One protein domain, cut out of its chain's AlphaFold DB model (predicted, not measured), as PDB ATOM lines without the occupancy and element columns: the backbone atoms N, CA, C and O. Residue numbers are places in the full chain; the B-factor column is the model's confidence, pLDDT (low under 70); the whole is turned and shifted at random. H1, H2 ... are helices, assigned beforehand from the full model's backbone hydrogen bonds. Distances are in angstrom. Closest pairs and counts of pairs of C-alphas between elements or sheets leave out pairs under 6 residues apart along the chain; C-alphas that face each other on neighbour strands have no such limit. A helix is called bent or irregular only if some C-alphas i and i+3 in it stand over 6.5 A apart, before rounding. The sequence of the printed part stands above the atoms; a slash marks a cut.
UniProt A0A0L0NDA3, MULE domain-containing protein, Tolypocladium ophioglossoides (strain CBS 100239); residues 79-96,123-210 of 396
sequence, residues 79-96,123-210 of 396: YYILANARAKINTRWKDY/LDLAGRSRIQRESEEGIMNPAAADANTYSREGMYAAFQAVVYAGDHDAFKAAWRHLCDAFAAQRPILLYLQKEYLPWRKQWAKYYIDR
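Overview. This is residues 79 to 96 and 123 to 210 of the 396 residues of the protein "MULE domain-containing protein" of Tolypocladium ophioglossoides (strain CBS 100239) (UniProt A0A0L0NDA3). Four helices, H1, H4, H5 and H6, stand side by side in an up-and-down bundle, a four-cornered ring with one looser side, between H5 and H6. H2 stands outside the bundle and meets H1 near one end, at residues 79 to 83 of H1 and near Ser 135 of H2, the two making a V; the short H3 packs on residues 153 to 158 of H4, and H7 and H8 lie at the end of the bundle where H4 ends and H5 begins. You have 106 printed residues with eight named helices, H1 to H8 in that order, and no named strand; the class is all helix. The whole is compact, with a radius of gyration of the C-alphas of 12.9 A and spans of 40 by 31 by 26 A.

Arrangement. Begin with H1, residues 79 to 92, which with H4, residues 152 to 163, is a hub touching three helices. H2, residues 125 to 137, touches H1 at residues 79 to 83 alone, opposite ways at a steep tilt of 48 degrees; look at the closest C-alphas, Tyr 79 and Ser 135, 5.4 A apart. H1 and H4 touch at Arg 86 and Tyr 156, C-alphas 6.3 A apart, opposite ways at a shallow tilt of 33 degrees, only just short of steep. H3, residues 142 to 148, touches H4 at residues 153 to 158 alone, about perpendicular at 75 degrees, closest at the C-alphas of Ala 147 and Gly 154, 4.3 A. H4 and H5, residues 168 to 181, form a helical hairpin at a shallow tilt of 19 degrees, closest at the C-alphas of Val 162 and Ala 174, 5.2 A. H6, residues 186 to 195, touches H1 at the C-alphas of Ile 89 and Ile 188, 6.4 A apart, but is close but not clearly touching to H5. H7, residues 197 to 202, meets H6 only through their link and touches H8, residues 205 to 208, only at the corner, with the C-alphas of Lys 201 and Tyr 207 5.5 A apart. In H1, H2, H4, H5 and H6 every O i to N i+4 pair is within hydrogen-bond range; H3 has 0 of 3 such pairs and 2 of 4 O i to N i+3 pairs, H7 0 of 2 and 2 of 3, and H8 is too short for an i+4 pair.

Along the chain. Find C-alpha 79 at (-37.857, -95.422, 12.780); from there H1 runs 19.8 A. H2 runs 18.4 A, H4 16.7 A, H5 19.8 A and H6 13.8 A. H3 and H7 are irregular, with C-alphas 142 and 145 7.0 A apart and C-alphas 198 and 201 8.0 A apart. H8 ends at C-alpha 208, (-27.209, -86.090, 14.869).

Size, cuts and confidence. Residues 97 to 122 are not printed, and C-alphas 96 and 123 stand 23.9 A apart across this cut. The links printed whole are tight. The C-alphas farthest apart, of Tyr 96 and Arg 210, are 40.8 A apart. Mean pLDDT of the printed part is 82.3; look for values under 70 at residue 96 and residues 123 to 148.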
ATOM      1  N   TYR A  79     -36.702 -94.575  13.067       83.12
ATOM      2  CA  TYR A  79     -37.857 -95.422  12.780       83.12
ATOM      3  C   TYR A  79     -38.232 -96.278  13.995       83.12
ATOM      4  O   TYR A  79     -39.390 -96.271  14.398       83.12
ATOM      5  N   TYR A  80     -37.270 -96.969  14.623       82.56
ATOM      6  CA  TYR A  80     -37.569 -97.811  15.787       82.56
ATOM      7  C   TYR A  80     -38.006 -96.988  16.996       82.56
ATOM      8  O   TYR A  80     -38.922 -97.396  17.702       82.56
ATOM      9  N   ILE A  81     -37.409 -95.812  17.210       89.06
ATOM     10  CA  ILE A  81     -37.839 -94.896  18.277       89.06
ATOM     11  C   ILE A  81     -39.307 -94.514  18.090       89.06
ATOM     12  O   ILE A  81     -40.109 -94.650  19.013       89.06
ATOM     13  N   LEU A  82     -39.670 -94.059  16.890       89.06
ATOM     14  CA  LEU A  82     -41.029 -93.625  16.585       89.06
ATOM     15  C   LEU A  82     -42.017 -94.794  16.593       89.06
ATOM     16  O   LEU A  82     -43.132 -94.651  17.089       89.06
ATOM     17  N   ALA A  83     -41.621 -95.957  16.089       84.38
ATOM     18  CA  ALA A  83     -42.472 -97.134  16.056       84.38
ATOM     19  C   ALA A  83     -42.774 -97.666  17.468       84.38
ATOM     20  O   ALA A  83     -43.940 -97.902  17.798       84.38
ATOM     21  N   ASN A  84     -41.760 -97.742  18.332       87.69
ATOM     22  CA  ASN A  84     -41.923 -98.140  19.732       87.69
ATOM     23  C   ASN A  84     -42.725 -97.104  20.524       87.69
ATOM     24  O   ASN A  84     -43.608 -97.473  21.299       87.69
ATOM     25  N   ALA A  85     -42.472 -95.809  20.298       91.12
ATOM     26  CA  ALA A  85     -43.263 -94.742  20.898       91.12
ATOM     27  C   ALA A  85     -44.742 -94.865  20.512       91.12
ATOM     28  O   ALA A  85     -45.596 -94.828  21.394       91.12
ATOM     29  N   ARG A  86     -45.057 -95.095  19.230       90.12
ATOM     30  CA  ARG A  86     -46.444 -95.282  18.773       90.12
ATOM     31  C   ARG A  86     -47.097 -96.509  19.401       90.12
ATOM     32  O   ARG A  86     -48.225 -96.414  19.874       90.12
ATOM     33  N   ALA A  87     -46.390 -97.636  19.454       87.50
ATOM     34  CA  ALA A  87     -46.892 -98.847  20.100       87.50
ATOM     35  C   ALA A  87     -47.195 -98.606  21.590       87.50
ATOM     36  O   ALA A  87     -48.262 -98.977  22.082       87.50
ATOM     37  N   LYS A  88     -46.302 -97.919  22.314       91.56
ATOM     38  CA  LYS A  88     -46.526 -97.570  23.726       91.56
ATOM     39  C   LYS A  88     -47.648 -96.554  23.921       91.56
ATOM     40  O   LYS A  88     -48.395 -96.695  24.883       91.56
ATOM     41  N   ILE A  89     -47.802 -95.588  23.015       92.12
ATOM     42  CA  ILE A  89     -48.941 -94.662  23.023       92.12
ATOM     43  C   ILE A  89     -50.241 -95.447  22.864       92.12
ATOM     44  O   ILE A  89     -51.111 -95.342  23.716       92.12
ATOM     45  N   ASN A  90     -50.351 -96.297  21.843       90.50
ATOM     46  CA  ASN A  90     -51.575 -97.054  21.574       90.50
ATOM     47  C   ASN A  90     -51.958 -98.014  22.705       90.50
ATOM     48  O   ASN A  90     -53.140 -98.174  22.987       90.50
ATOM     49  N   THR A  91     -50.971 -98.640  23.350       90.31
ATOM     50  CA  THR A  91     -51.214 -99.642  24.401       90.31
ATOM     51  C   THR A  91     -51.494 -99.048  25.777       90.31
ATOM     52  O   THR A  91     -52.166 -99.688  26.578       90.31
ATOM     53  N   ARG A  92     -50.972 -97.855  26.089       91.75
ATOM     54  CA  ARG A  92     -51.083 -97.245  27.429       91.75
ATOM     55  C   ARG A  92     -51.952 -95.991  27.470       91.75
ATOM     56  O   ARG A  92     -51.984 -95.325  28.502       91.75
ATOM     57  N   TRP A  93     -52.607 -95.649  26.362       92.00
ATOM     58  CA  TRP A  93     -53.483 -94.488  26.289       92.00
ATOM     59  C   TRP A  93     -54.663 -94.636  27.248       92.00
ATOM     60  O   TRP A  93     -55.380 -95.634  27.183       92.00
ATOM     61  N   LYS A  94     -54.883 -93.633  28.100       88.88
ATOM     62  CA  LYS A  94     -56.067 -93.551  28.963       88.88
ATOM     63  C   LYS A  94     -56.993 -92.446  28.469       88.88
ATOM     64  O   LYS A  94     -56.574 -91.291  28.405       88.88
ATOM     65  N   ASP A  95     -58.228 -92.782  28.124       78.19
ATOM     66  CA  ASP A  95     -59.233 -91.763  27.832       78.19
ATOM     67  C   ASP A  95     -59.628 -91.060  29.139       78.19
ATOM     68  O   ASP A  95     -59.649 -91.673  30.205       78.19
ATOM     69  N   TYR A  96     -59.845 -89.744  29.081       60.34
ATOM     70  CA  TYR A  96     -60.168 -88.920  30.250       60.34
ATOM     71  C   TYR A  96     -61.657 -89.086  30.598       60.34
ATOM     72  O   TYR A  96     -62.418 -88.126  30.573       60.34
ATOM     73  N   LEU A 123     -48.493-103.003  14.606       54.16
ATOM     74  CA  LEU A 123     -49.002-102.039  13.660       54.16
ATOM     75  C   LEU A 123     -49.251-102.803  12.373       54.16
ATOM     76  O   LEU A 123     -48.390-103.571  11.922       54.16
ATOM     77  N   ASP A 124     -50.393-102.526  11.760       58.41
ATOM     78  CA  ASP A 124     -50.702-103.008  10.427       58.41
ATOM     79  C   ASP A 124     -49.656-102.527   9.397       58.41
ATOM     80  O   ASP A 124     -48.833-101.628   9.623       58.41
ATOM     81  N   LEU A 125     -49.659-103.161   8.223       56.56
ATOM     82  CA  LEU A 125     -48.695-102.865   7.160       56.56
ATOM     83  C   LEU A 125     -48.753-101.391   6.716       56.56
ATOM     84  O   LEU A 125     -47.721-100.795   6.386       56.56
ATOM     85  N   ALA A 126     -49.946-100.790   6.750       58.97
ATOM     86  CA  ALA A 126     -50.167 -99.385   6.426       58.97
ATOM     87  C   ALA A 126     -49.516 -98.452   7.461       58.97
ATOM     88  O   ALA A 126     -48.776 -97.538   7.088       58.97
ATOM     89  N   GLY A 127     -49.703 -98.718   8.755       58.97
ATOM     90  CA  GLY A 127     -49.089 -97.990   9.860       58.97
ATOM     91  C   GLY A 127     -47.567 -98.086   9.840       58.97
ATOM     92  O   GLY A 127     -46.884 -97.067   9.963       58.97
ATOM     93  N   ARG A 128     -47.013 -99.278   9.579       60.94
ATOM     94  CA  ARG A 128     -45.559 -99.471   9.416       60.94
ATOM     95  C   ARG A 128     -45.001 -98.646   8.254       60.94
ATOM     96  O   ARG A 128     -43.984 -97.975   8.423       60.94
ATOM     97  N   SER A 129     -45.683 -98.664   7.108       61.22
ATOM     98  CA  SER A 129     -45.287 -97.911   5.907       61.22
ATOM     99  C   SER A 129     -45.370 -96.397   6.122       61.22
ATOM    100  O   SER A 129     -44.497 -95.655   5.670       61.22
ATOM    101  N   ARG A 130     -46.385 -95.930   6.858       68.12
ATOM    102  CA  ARG A 130     -46.553 -94.516   7.215       68.12
ATOM    103  C   ARG A 130     -45.414 -94.020   8.106       68.12
ATOM    104  O   ARG A 130     -44.771 -93.035   7.756       68.12
ATOM    105  N   ILE A 131     -45.113 -94.731   9.196       62.88
ATOM    106  CA  ILE A 131     -43.998 -94.372  10.090       62.88
ATOM    107  C   ILE A 131     -42.682 -94.372   9.322       62.88
ATOM    108  O   ILE A 131     -41.851 -93.498   9.541       62.88
ATOM    109  N   GLN A 132     -42.492 -95.324   8.408       65.25
ATOM    110  CA  GLN A 132     -41.284 -95.401   7.595       65.25
ATOM    111  C   GLN A 132     -41.066 -94.135   6.761       65.25
ATOM    112  O   GLN A 132     -39.995 -93.532   6.840       65.25
ATOM    113  N   ARG A 133     -42.095 -93.684   6.039       66.81
ATOM    114  CA  ARG A 133     -42.038 -92.448   5.245       66.81
ATOM    115  C   ARG A 133     -41.815 -91.210   6.104       66.81
ATOM    116  O   ARG A 133     -40.928 -90.418   5.807       66.81
ATOM    117  N   GLU A 134     -42.562 -91.077   7.198       67.94
ATOM    118  CA  GLU A 134     -42.397 -89.970   8.152       67.94
ATOM    119  C   GLU A 134     -40.978 -89.960   8.751       67.94
ATOM    120  O   GLU A 134     -40.398 -88.901   8.993       67.94
ATOM    121  N   SER A 135     -40.389 -91.145   8.937       62.31
ATOM    122  CA  SER A 135     -39.032 -91.297   9.460       62.31
ATOM    123  C   SER A 135     -37.940 -90.924   8.444       62.31
ATOM    124  O   SER A 135     -36.901 -90.377   8.815       62.31
ATOM    125  N   GLU A 136     -38.166 -91.216   7.164       64.62
ATOM    126  CA  GLU A 136     -37.248 -90.924   6.052       64.62
ATOM    127  C   GLU A 136     -37.284 -89.468   5.603       64.62
ATOM    128  O   GLU A 136     -36.242 -88.861   5.348       64.62
ATOM    129  N   GLU A 137     -38.488 -88.919   5.465       64.12
ATOM    130  CA  GLU A 137     -38.694 -87.571   4.950       64.12
ATOM    131  C   GLU A 137     -38.296 -86.532   6.012       64.12
ATOM    132  O   GLU A 137     -37.836 -85.441   5.666       64.12
ATOM    133  N   GLY A 138     -38.416 -86.864   7.306       56.28
ATOM    134  CA  GLY A 138     -38.171 -85.926   8.409       56.28
ATOM    135  C   GLY A 138     -39.068 -84.685   8.337       56.28
ATOM    136  O   GLY A 138     -38.744 -83.645   8.912       56.28
ATOM    137  N   ILE A 139     -40.160 -84.787   7.575       51.44
ATOM    138  CA  ILE A 139     -41.165 -83.754   7.382       51.44
ATOM    139  C   ILE A 139     -42.205 -83.970   8.474       51.44
ATOM    140  O   ILE A 139     -42.809 -85.038   8.566       51.44
ATOM    141  N   MET A 140     -42.414 -82.946   9.307       50.28
ATOM    142  CA  MET A 140     -43.627 -82.863  10.111       50.28
ATOM    143  C   MET A 140     -44.815 -82.992   9.167       50.28
ATOM    144  O   MET A 140     -44.940 -82.197   8.235       50.28
ATOM    145  N   ASN A 141     -45.668 -83.987   9.394       43.16
ATOM    146  CA  ASN A 141     -46.931 -84.099   8.681       43.16
ATOM    147  C   ASN A 141     -47.627 -82.715   8.699       43.16
ATOM    148  O   ASN A 141     -47.628 -82.078   9.754       43.16
ATOM    149  N   PRO A 142     -48.227 -82.213   7.603       40.56
ATOM    150  CA  PRO A 142     -49.108 -81.038   7.645       40.56
ATOM    151  C   PRO A 142     -50.245 -81.153   8.683       40.56
ATOM    152  O   PRO A 142     -50.828 -80.140   9.061       40.56
ATOM    153  N   ALA A 143     -50.475 -82.346   9.242       43.44
ATOM    154  CA  ALA A 143     -51.143 -82.566  10.527       43.44
ATOM    155  C   ALA A 143     -50.375 -82.031  11.766       43.44
ATOM    156  O   ALA A 143     -50.647 -82.440  12.886       43.44
ATOM    157  N   ALA A 144     -49.435 -81.091  11.623       46.94
ATOM    158  CA  ALA A 144     -48.897 -80.302  12.736       46.94
ATOM    159  C   ALA A 144     -50.005 -79.513  13.466       46.94
ATOM    160  O   ALA A 144     -49.826 -79.115  14.613       46.94
ATOM    161  N   ALA A 145     -51.173 -79.349  12.826       47.88
ATOM    162  CA  ALA A 145     -52.404 -78.910  13.472       47.88
ATOM    163  C   ALA A 145     -52.881 -79.865  14.591       47.88
ATOM    164  O   ALA A 145     -53.481 -79.396  15.554       47.88
ATOM    165  N   ASP A 146     -52.554 -81.164  14.520       55.06
ATOM    166  CA  ASP A 146     -52.972 -82.180  15.494       55.06
ATOM    167  C   ASP A 146     -52.051 -82.295  16.714       55.06
ATOM    168  O   ASP A 146     -52.453 -82.901  17.702       55.06
ATOM    169  N   ALA A 147     -50.850 -81.698  16.715       59.06
ATOM    170  CA  ALA A 147     -49.979 -81.711  17.902       59.06
ATOM    171  C   ALA A 147     -50.627 -81.006  19.113       59.06
ATOM    172  O   ALA A 147     -50.341 -81.344  20.260       59.06
ATOM    173  N   ASN A 148     -51.542 -80.067  18.843       67.62
ATOM    174  CA  ASN A 148     -52.359 -79.392  19.852       67.62
ATOM    175  C   ASN A 148     -53.634 -80.170  20.219       67.62
ATOM    176  O   ASN A 148     -54.313 -79.814  21.181       67.62
ATOM    177  N   THR A 149     -53.983 -81.211  19.461       81.31
ATOM    178  CA  THR A 149     -55.169 -82.030  19.704       81.31
ATOM    179  C   THR A 149     -54.843 -83.079  20.758       81.31
ATOM    180  O   THR A 149     -53.935 -83.893  20.584       81.31
ATOM    181  N   TYR A 150     -55.613 -83.115  21.846       87.75
ATOM    182  CA  TYR A 150     -55.471 -84.150  22.868       87.75
ATOM    183  C   TYR A 150     -55.978 -85.502  22.339       87.75
ATOM    184  O   TYR A 150     -57.145 -85.858  22.477       87.75
ATOM    185  N   SER A 151     -55.104 -86.245  21.665       90.69
ATOM    186  CA  SER A 151     -55.386 -87.566  21.100       90.69
ATOM    187  C   SER A 151     -54.108 -88.404  20.994       90.69
ATOM    188  O   SER A 151     -52.999 -87.879  21.122       90.69
ATOM    189  N   ARG A 152     -54.249 -89.706  20.708       90.31
ATOM    190  CA  ARG A 152     -53.109 -90.608  20.444       90.31
ATOM    191  C   ARG A 152     -52.222 -90.083  19.313       90.31
ATOM    192  O   ARG A 152     -51.000 -90.052  19.448       90.31
ATOM    193  N   GLU A 153     -52.840 -89.643  18.217       88.88
ATOM    194  CA  GLU A 153     -52.123 -89.085  17.065       88.88
ATOM    195  C   GLU A 153     -51.480 -87.737  17.409       88.88
ATOM    196  O   GLU A 153     -50.347 -87.492  16.998       88.88
ATOM    197  N   GLY A 154     -52.135 -86.906  18.226       89.81
ATOM    198  CA  GLY A 154     -51.565 -85.642  18.692       89.81
ATOM    199  C   GLY A 154     -50.343 -85.832  19.587       89.81
ATOM    200  O   GLY A 154     -49.322 -85.178  19.382       89.81
ATOM    201  N   MET A 155     -50.379 -86.803  20.507       93.12
ATOM    202  CA  MET A 155     -49.221 -87.142  21.344       93.12
ATOM    203  C   MET A 155     -48.061 -87.681  20.503       93.12
ATOM    204  O   MET A 155     -46.901 -87.327  20.724       93.12
ATOM    205  N   TYR A 156     -48.372 -88.521  19.513       90.88
ATOM    206  CA  TYR A 156     -47.382 -89.039  18.577       90.88
ATOM    207  C   TYR A 156     -46.743 -87.914  17.748       90.88
ATOM    208  O   TYR A 156     -45.515 -87.845  17.664       90.88
ATOM    209  N   ALA A 157     -47.545 -86.986  17.217       89.38
ATOM    210  CA  ALA A 157     -47.072 -85.818  16.475       89.38
ATOM    211  C   ALA A 157     -46.227 -84.872  17.350       89.38
ATOM    212  O   ALA A 157     -45.164 -84.412  16.924       89.38
ATOM    213  N   ALA A 158     -46.635 -84.636  18.599       92.31
ATOM    214  CA  ALA A 158     -45.858 -83.858  19.561       92.31
ATOM    215  C   ALA A 158     -44.503 -84.522  19.869       92.31
ATOM    216  O   ALA A 158     -43.477 -83.842  19.943       92.31
ATOM    217  N   PHE A 159     -44.439 -85.855  19.957       94.69
ATOM    218  CA  PHE A 159     -43.160 -86.557  20.095       94.69
ATOM    219  C   PHE A 159     -42.315 -86.516  18.809       94.69
ATOM    220  O   PHE A 159     -41.098 -86.332  18.884       94.69
ATOM    221  N   GLN A 160     -42.923 -86.591  17.620       91.56
ATOM    222  CA  GLN A 160     -42.211 -86.347  16.357       91.56
ATOM    223  C   GLN A 160     -41.588 -84.944  16.328       91.56
ATOM    224  O   GLN A 160     -40.447 -84.793  15.883       91.56
ATOM    225  N   ALA A 161     -42.274 -83.932  16.872       91.00
ATOM    226  CA  ALA A 161     -41.732 -82.581  16.998       91.00
ATOM    227  C   ALA A 161     -40.456 -82.528  17.845       91.00
ATOM    228  O   ALA A 161     -39.505 -81.830  17.493       91.00
ATOM    229  N   VAL A 162     -40.404 -83.314  18.922       94.38
ATOM    230  CA  VAL A 162     -39.204 -83.469  19.754       94.38
ATOM    231  C   VAL A 162     -38.069 -84.115  18.955       94.38
ATOM    232  O   VAL A 162     -36.939 -83.628  18.980       94.38
ATOM    233  N   VAL A 163     -38.351 -85.198  18.226       92.31
ATOM    234  CA  VAL A 163     -37.356 -85.929  17.418       92.31
ATOM    235  C   VAL A 163     -36.748 -85.051  16.326       92.31
ATOM    236  O   VAL A 163     -35.523 -85.042  16.152       92.31
ATOM    237  N   TYR A 164     -37.580 -84.276  15.633       89.94
ATOM    238  CA  TYR A 164     -37.180 -83.457  14.487       89.94
ATOM    239  C   TYR A 164     -36.886 -81.993  14.806       89.94
ATOM    240  O   TYR A 164     -36.682 -81.202  13.882       89.94
ATOM    241  N   ALA A 165     -36.799 -81.626  16.083       88.75
ATOM    242  CA  ALA A 165     -36.414 -80.282  16.479       88.75
ATOM    243  C   ALA A 165     -35.080 -79.863  15.827       88.75
ATOM    244  O   ALA A 165     -34.084 -80.596  15.871       88.75
ATOM    245  N   GLY A 166     -35.081 -78.686  15.194       83.19
ATOM    246  CA  GLY A 166     -33.945 -78.172  14.423       83.19
ATOM    247  C   GLY A 166     -32.788 -77.661  15.281       83.19
ATOM    248  O   GLY A 166     -31.638 -77.717  14.851       83.19
ATOM    249  N   ASP A 167     -33.076 -77.229  16.506       87.69
ATOM    250  CA  ASP A 167     -32.100 -76.724  17.467       87.69
ATOM    251  C   ASP A 167     -32.472 -77.104  18.913       87.69
ATOM    252  O   ASP A 167     -33.484 -77.760  19.182       87.69
ATOM    253  N   HIS A 168     -31.603 -76.729  19.855       90.12
ATOM    254  CA  HIS A 168     -31.732 -77.087  21.270       90.12
ATOM    255  C   HIS A 168     -32.918 -76.407  21.964       90.12
ATOM    256  O   HIS A 168     -33.514 -76.998  22.870       90.12
ATOM    257  N   ASP A 169     -33.269 -75.188  21.561       91.62
ATOM    258  CA  ASP A 169     -34.356 -74.435  22.184       91.62
ATOM    259  C   ASP A 169     -35.709 -74.916  21.658       91.62
ATOM    260  O   ASP A 169     -36.611 -75.176  22.458       91.62
ATOM    261  N   ALA A 170     -35.810 -75.180  20.354       90.56
ATOM    262  CA  ALA A 170     -36.941 -75.865  19.737       90.56
ATOM    263  C   ALA A 170     -37.166 -77.250  20.360       90.56
ATOM    264  O   ALA A 170     -38.303 -77.614  20.656       90.56
ATOM    265  N   PHE A 171     -36.096 -78.005  20.637       93.56
ATOM    266  CA  PHE A 171     -36.194 -79.307  21.302       93.56
ATOM    267  C   PHE A 171     -36.794 -79.185  22.706       93.56
ATOM    268  O   PHE A 171     -37.709 -79.927  23.064       93.56
ATOM    269  N   LYS A 172     -36.301 -78.235  23.509       94.88
ATOM    270  CA  LYS A 172     -36.840 -77.979  24.852       94.88
ATOM    271  C   LYS A 172     -38.290 -77.514  24.802       94.88
ATOM    272  O   LYS A 172     -39.078 -77.948  25.637       94.88
ATOM    273  N   ALA A 173     -38.627 -76.632  23.865       93.00
ATOM    274  CA  ALA A 173     -39.983 -76.131  23.685       93.00
ATOM    275  C   ALA A 173     -40.945 -77.264  23.304       93.00
ATOM    276  O   ALA A 173     -41.973 -77.423  23.956       93.00
ATOM    277  N   ALA A 174     -40.570 -78.107  22.338       93.44
ATOM    278  CA  ALA A 174     -41.358 -79.269  21.932       93.44
ATOM    279  C   ALA A 174     -41.527 -80.283  23.075       93.44
ATOM    280  O   ALA A 174     -42.623 -80.793  23.284       93.44
ATOM    281  N   TRP A 175     -40.470 -80.543  23.853       95.62
ATOM    282  CA  TRP A 175     -40.551 -81.463  24.991       95.62
ATOM    283  C   TRP A 175     -41.469 -80.933  26.094       95.62
ATOM    284  O   TRP A 175     -42.285 -81.682  26.620       95.62
ATOM    285  N   ARG A 176     -41.375 -79.636  26.417       95.06
ATOM    286  CA  ARG A 176     -42.288 -78.988  27.371       95.06
ATOM    287  C   ARG A 176     -43.727 -79.067  26.890       95.06
ATOM    288  O   ARG A 176     -44.570 -79.539  27.633       95.06
ATOM    289  N   HIS A 177     -43.977 -78.709  25.632       93.56
ATOM    290  CA  HIS A 177     -45.309 -78.806  25.050       93.56
ATOM    291  C   HIS A 177     -45.875 -80.231  25.144       93.56
ATOM    292  O   HIS A 177     -47.016 -80.387  25.572       93.56
ATOM    293  N   LEU A 178     -45.086 -81.261  24.815       94.56
ATOM    294  CA  LEU A 178     -45.497 -82.662  24.959       94.56
ATOM    295  C   LEU A 178     -45.862 -83.003  26.414       94.56
ATOM    296  O   LEU A 178     -46.875 -83.653  26.653       94.56
ATOM    297  N   CYS A 179     -45.053 -82.575  27.386       94.88
ATOM    298  CA  CYS A 179     -45.339 -82.814  28.800       94.88
ATOM    299  C   CYS A 179     -46.595 -82.075  29.279       94.88
ATOM    300  O   CYS A 179     -47.407 -82.673  29.979       94.88
ATOM    301  N   ASP A 180     -46.759 -80.811  28.893       93.31
ATOM    302  CA  ASP A 180     -47.848 -79.951  29.358       93.31
ATOM    303  C   ASP A 180     -49.186 -80.360  28.725       93.31
ATOM    304  O   ASP A 180     -50.185 -80.519  29.424       93.31
ATOM    305  N   ALA A 181     -49.204 -80.602  27.409       91.75
ATOM    306  CA  ALA A 181     -50.416 -80.983  26.683       91.75
ATOM    307  C   ALA A 181     -50.906 -82.394  27.046       91.75
ATOM    308  O   ALA A 181     -52.104 -82.649  26.999       91.75
ATOM    309  N   PHE A 182     -50.004 -83.302  27.436       93.62
ATOM    310  CA  PHE A 182     -50.327 -84.703  27.725       93.62
ATOM    311  C   PHE A 182     -50.026 -85.103  29.175       93.62
ATOM    312  O   PHE A 182     -49.755 -86.273  29.448       93.62
ATOM    313  N   ALA A 183     -50.098 -84.160  30.120       91.94
ATOM    314  CA  ALA A 183     -49.751 -84.379  31.530       91.94
ATOM    315  C   ALA A 183     -50.512 -85.552  32.185       91.94
ATOM    316  O   ALA A 183     -49.956 -86.270  33.017       91.94
ATOM    317  N   ALA A 184     -51.760 -85.789  31.768       90.44
ATOM    318  CA  ALA A 184     -52.574 -86.911  32.236       90.44
ATOM    319  C   ALA A 184     -52.070 -88.286  31.743       90.44
ATOM    320  O   ALA A 184     -52.280 -89.300  32.404       90.44
ATOM    321  N   GLN A 185     -51.305 -88.338  30.647       92.31
ATOM    322  CA  GLN A 185     -50.678 -89.555  30.109       92.31
ATOM    323  C   GLN A 185     -49.311 -89.845  30.758       92.31
ATOM    324  O   GLN A 185     -48.338 -90.229  30.093       92.31
ATOM    325  N   ARG A 186     -49.213 -89.675  32.082       91.88
ATOM    326  CA  ARG A 186     -47.962 -89.805  32.850       91.88
ATOM    327  C   ARG A 186     -47.187 -91.110  32.585       91.88
ATOM    328  O   ARG A 186     -45.968 -91.023  32.427       91.88
ATOM    329  N   PRO A 187     -47.811 -92.304  32.478       92.94
ATOM    330  CA  PRO A 187     -47.074 -93.541  32.206       92.94
ATOM    331  C   PRO A 187     -46.339 -93.544  30.857       92.94
ATOM    332  O   PRO A 187     -45.253 -94.118  30.749       92.94
ATOM    333  N   ILE A 188     -46.911 -92.905  29.831       93.94
ATOM    334  CA  ILE A 188     -46.297 -92.800  28.501       93.94
ATOM    335  C   ILE A 188     -45.155 -91.778  28.541       93.94
ATOM    336  O   ILE A 188     -44.062 -92.061  28.050       93.94
ATOM    337  N   LEU A 189     -45.367 -90.623  29.179       95.50
ATOM    338  CA  LEU A 189     -44.329 -89.597  29.338       95.50
ATOM    339  C   LEU A 189     -43.104 -90.132  30.096       95.50
ATOM    340  O   LEU A 189     -41.973 -89.935  29.650       95.50
ATOM    341  N   LEU A 190     -43.320 -90.867  31.193       94.56
ATOM    342  CA  LEU A 190     -42.242 -91.501  31.959       94.56
ATOM    343  C   LEU A 190     -41.474 -92.532  31.128       94.56
ATOM    344  O   LEU A 190     -40.247 -92.587  31.216       94.56
ATOM    345  N   TYR A 191     -42.171 -93.312  30.296       95.25
ATOM    346  CA  TYR A 191     -41.523 -94.221  29.353       95.25
ATOM    347  C   TYR A 191     -40.617 -93.452  28.384       95.25
ATOM    348  O   TYR A 191     -39.422 -93.731  28.335       95.25
ATOM    349  N   LEU A 192     -41.134 -92.443  27.672       94.94
ATOM    350  CA  LEU A 192     -40.342 -91.668  26.706       94.94
ATOM    351  C   LEU A 192     -39.133 -90.988  27.369       94.94
ATOM    352  O   LEU A 192     -38.027 -90.984  26.813       94.94
ATOM    353  N   GLN A 193     -39.326 -90.457  28.580       94.88
ATOM    354  CA  GLN A 193     -38.280 -89.814  29.364       94.88
ATOM    355  C   GLN A 193     -37.186 -90.801  29.785       94.88
ATOM    356  O   GLN A 193     -36.012 -90.524  29.554       94.88
ATOM    357  N   LYS A 194     -37.543 -91.932  30.400       94.06
ATOM    358  CA  LYS A 194     -36.576 -92.923  30.904       94.06
ATOM    359  C   LYS A 194     -35.874 -93.644  29.754       94.06
ATOM    360  O   LYS A 194     -34.669 -93.879  29.810       94.06
ATOM    361  N   GLU A 195     -36.620 -93.957  28.702       92.69
ATOM    362  CA  GLU A 195     -36.163 -94.838  27.636       92.69
ATOM    363  C   GLU A 195     -35.285 -94.118  26.608       92.69
ATOM    364  O   GLU A 195     -34.231 -94.640  26.232       92.69
ATOM    365  N   TYR A 196     -35.670 -92.914  26.172       93.38
ATOM    366  CA  TYR A 196     -35.025 -92.252  25.031       93.38
ATOM    367  C   TYR A 196     -34.252 -90.985  25.395       93.38
ATOM    368  O   TYR A 196     -33.215 -90.714  24.783       93.38
ATOM    369  N   LEU A 197     -34.677 -90.220  26.402       93.56
ATOM    370  CA  LEU A 197     -34.043 -88.937  26.734       93.56
ATOM    371  C   LEU A 197     -32.556 -89.035  27.157       93.56
ATOM    372  O   LEU A 197     -31.777 -88.146  26.773       93.56
ATOM    373  N   PRO A 198     -32.095 -90.095  27.861       94.81
ATOM    374  CA  PRO A 198     -30.668 -90.308  28.122       94.81
ATOM    375  C   PRO A 198     -29.849 -90.441  26.832       94.81
ATOM    376  O   PRO A 198     -28.718 -89.965  26.754       94.81
ATOM    377  N   TRP A 199     -30.462 -90.998  25.787       93.25
ATOM    378  CA  TRP A 199     -29.848 -91.273  24.492       93.25
ATOM    379  C   TRP A 199     -30.037 -90.142  23.473       93.25
ATOM    380  O   TRP A 199     -29.675 -90.316  22.315       93.25
ATOM    381  N   ARG A 200     -30.558 -88.968  23.866       94.12
ATOM    382  CA  ARG A 200     -30.911 -87.861  22.943       94.12
ATOM    383  C   ARG A 200     -29.816 -87.447  21.959       94.12
ATOM    384  O   ARG A 200     -30.122 -87.062  20.839       94.12
ATOM    385  N   LYS A 201     -28.539 -87.564  22.343       93.00
ATOM    386  CA  LYS A 201     -27.397 -87.265  21.459       93.00
ATOM    387  C   LYS A 201     -27.283 -88.224  20.264       93.00
ATOM    388  O   LYS A 201     -26.602 -87.901  19.302       93.00
ATOM    389  N   GLN A 202     -27.936 -89.383  20.336       92.19
ATOM    390  CA  GLN A 202     -27.904 -90.432  19.323       92.19
ATOM    391  C   GLN A 202     -29.116 -90.408  18.381       92.19
ATOM    392  O   GLN A 202     -29.115 -91.163  17.419       92.19
ATOM    393  N   TRP A 203     -30.140 -89.579  18.620       91.75
ATOM    394  CA  TRP A 203     -31.346 -89.561  17.774       91.75
ATOM    395  C   TRP A 203     -31.964 -88.189  17.526       91.75
ATOM    396  O   TRP A 203     -32.631 -88.009  16.510       91.75
ATOM    397  N   ALA A 204     -31.780 -87.215  18.421       91.38
ATOM    398  CA  ALA A 204     -32.393 -85.907  18.231       91.38
ATOM    399  C   ALA A 204     -31.734 -85.205  17.040       91.38
ATOM    400  O   ALA A 204     -30.505 -85.075  16.999       91.38
ATOM    401  N   LYS A 205     -32.550 -84.734  16.090       87.00
ATOM    402  CA  LYS A 205     -32.094 -84.171  14.812       87.00
ATOM    403  C   LYS A 205     -30.986 -83.127  14.981       87.00
ATOM    404  O   LYS A 205     -29.932 -83.270  14.371       87.00
ATOM    405  N   TYR A 206     -31.169 -82.143  15.862       86.94
ATOM    406  CA  TYR A 206     -30.172 -81.086  16.101       86.94
ATOM    407  C   TYR A 206     -28.808 -81.570  16.642       86.94
ATOM    408  O   TYR A 206     -27.814 -80.834  16.575       86.94
ATOM    409  N   TYR A 207     -28.741 -82.777  17.214       88.31
ATOM    410  CA  TYR A 207     -27.478 -83.413  17.593       88.31
ATOM    411  C   TYR A 207     -26.906 -84.239  16.448       88.31
ATOM    412  O   TYR A 207     -25.738 -84.061  16.106       88.31
ATOM    413  N   ILE A 208     -27.709 -85.130  15.861       84.81
ATOM    414  CA  ILE A 208     -27.209 -86.090  14.869       84.81
ATOM    415  C   ILE A 208     -26.845 -85.431  13.534       84.81
ATOM    416  O   ILE A 208     -25.941 -85.915  12.860       84.81
ATOM    417  N   ASP A 209     -27.464 -84.296  13.192       81.75
ATOM    418  CA  ASP A 209     -27.148 -83.520  11.983       81.75
ATOM    419  C   ASP A 209     -25.737 -82.892  12.024       81.75
ATOM    420  O   ASP A 209     -25.261 -82.373  11.017       81.75
ATOM    421  N   ARG A 210     -25.044 -82.942  13.171       82.38
ATOM    422  CA  ARG A 210     -23.638 -82.515  13.304       82.38
ATOM    423  C   ARG A 210     -22.650 -83.548  12.766       82.38
ATOM    424  O   ARG A 210     -21.477 -83.227  12.598       82.38
TER     425      ARG A 210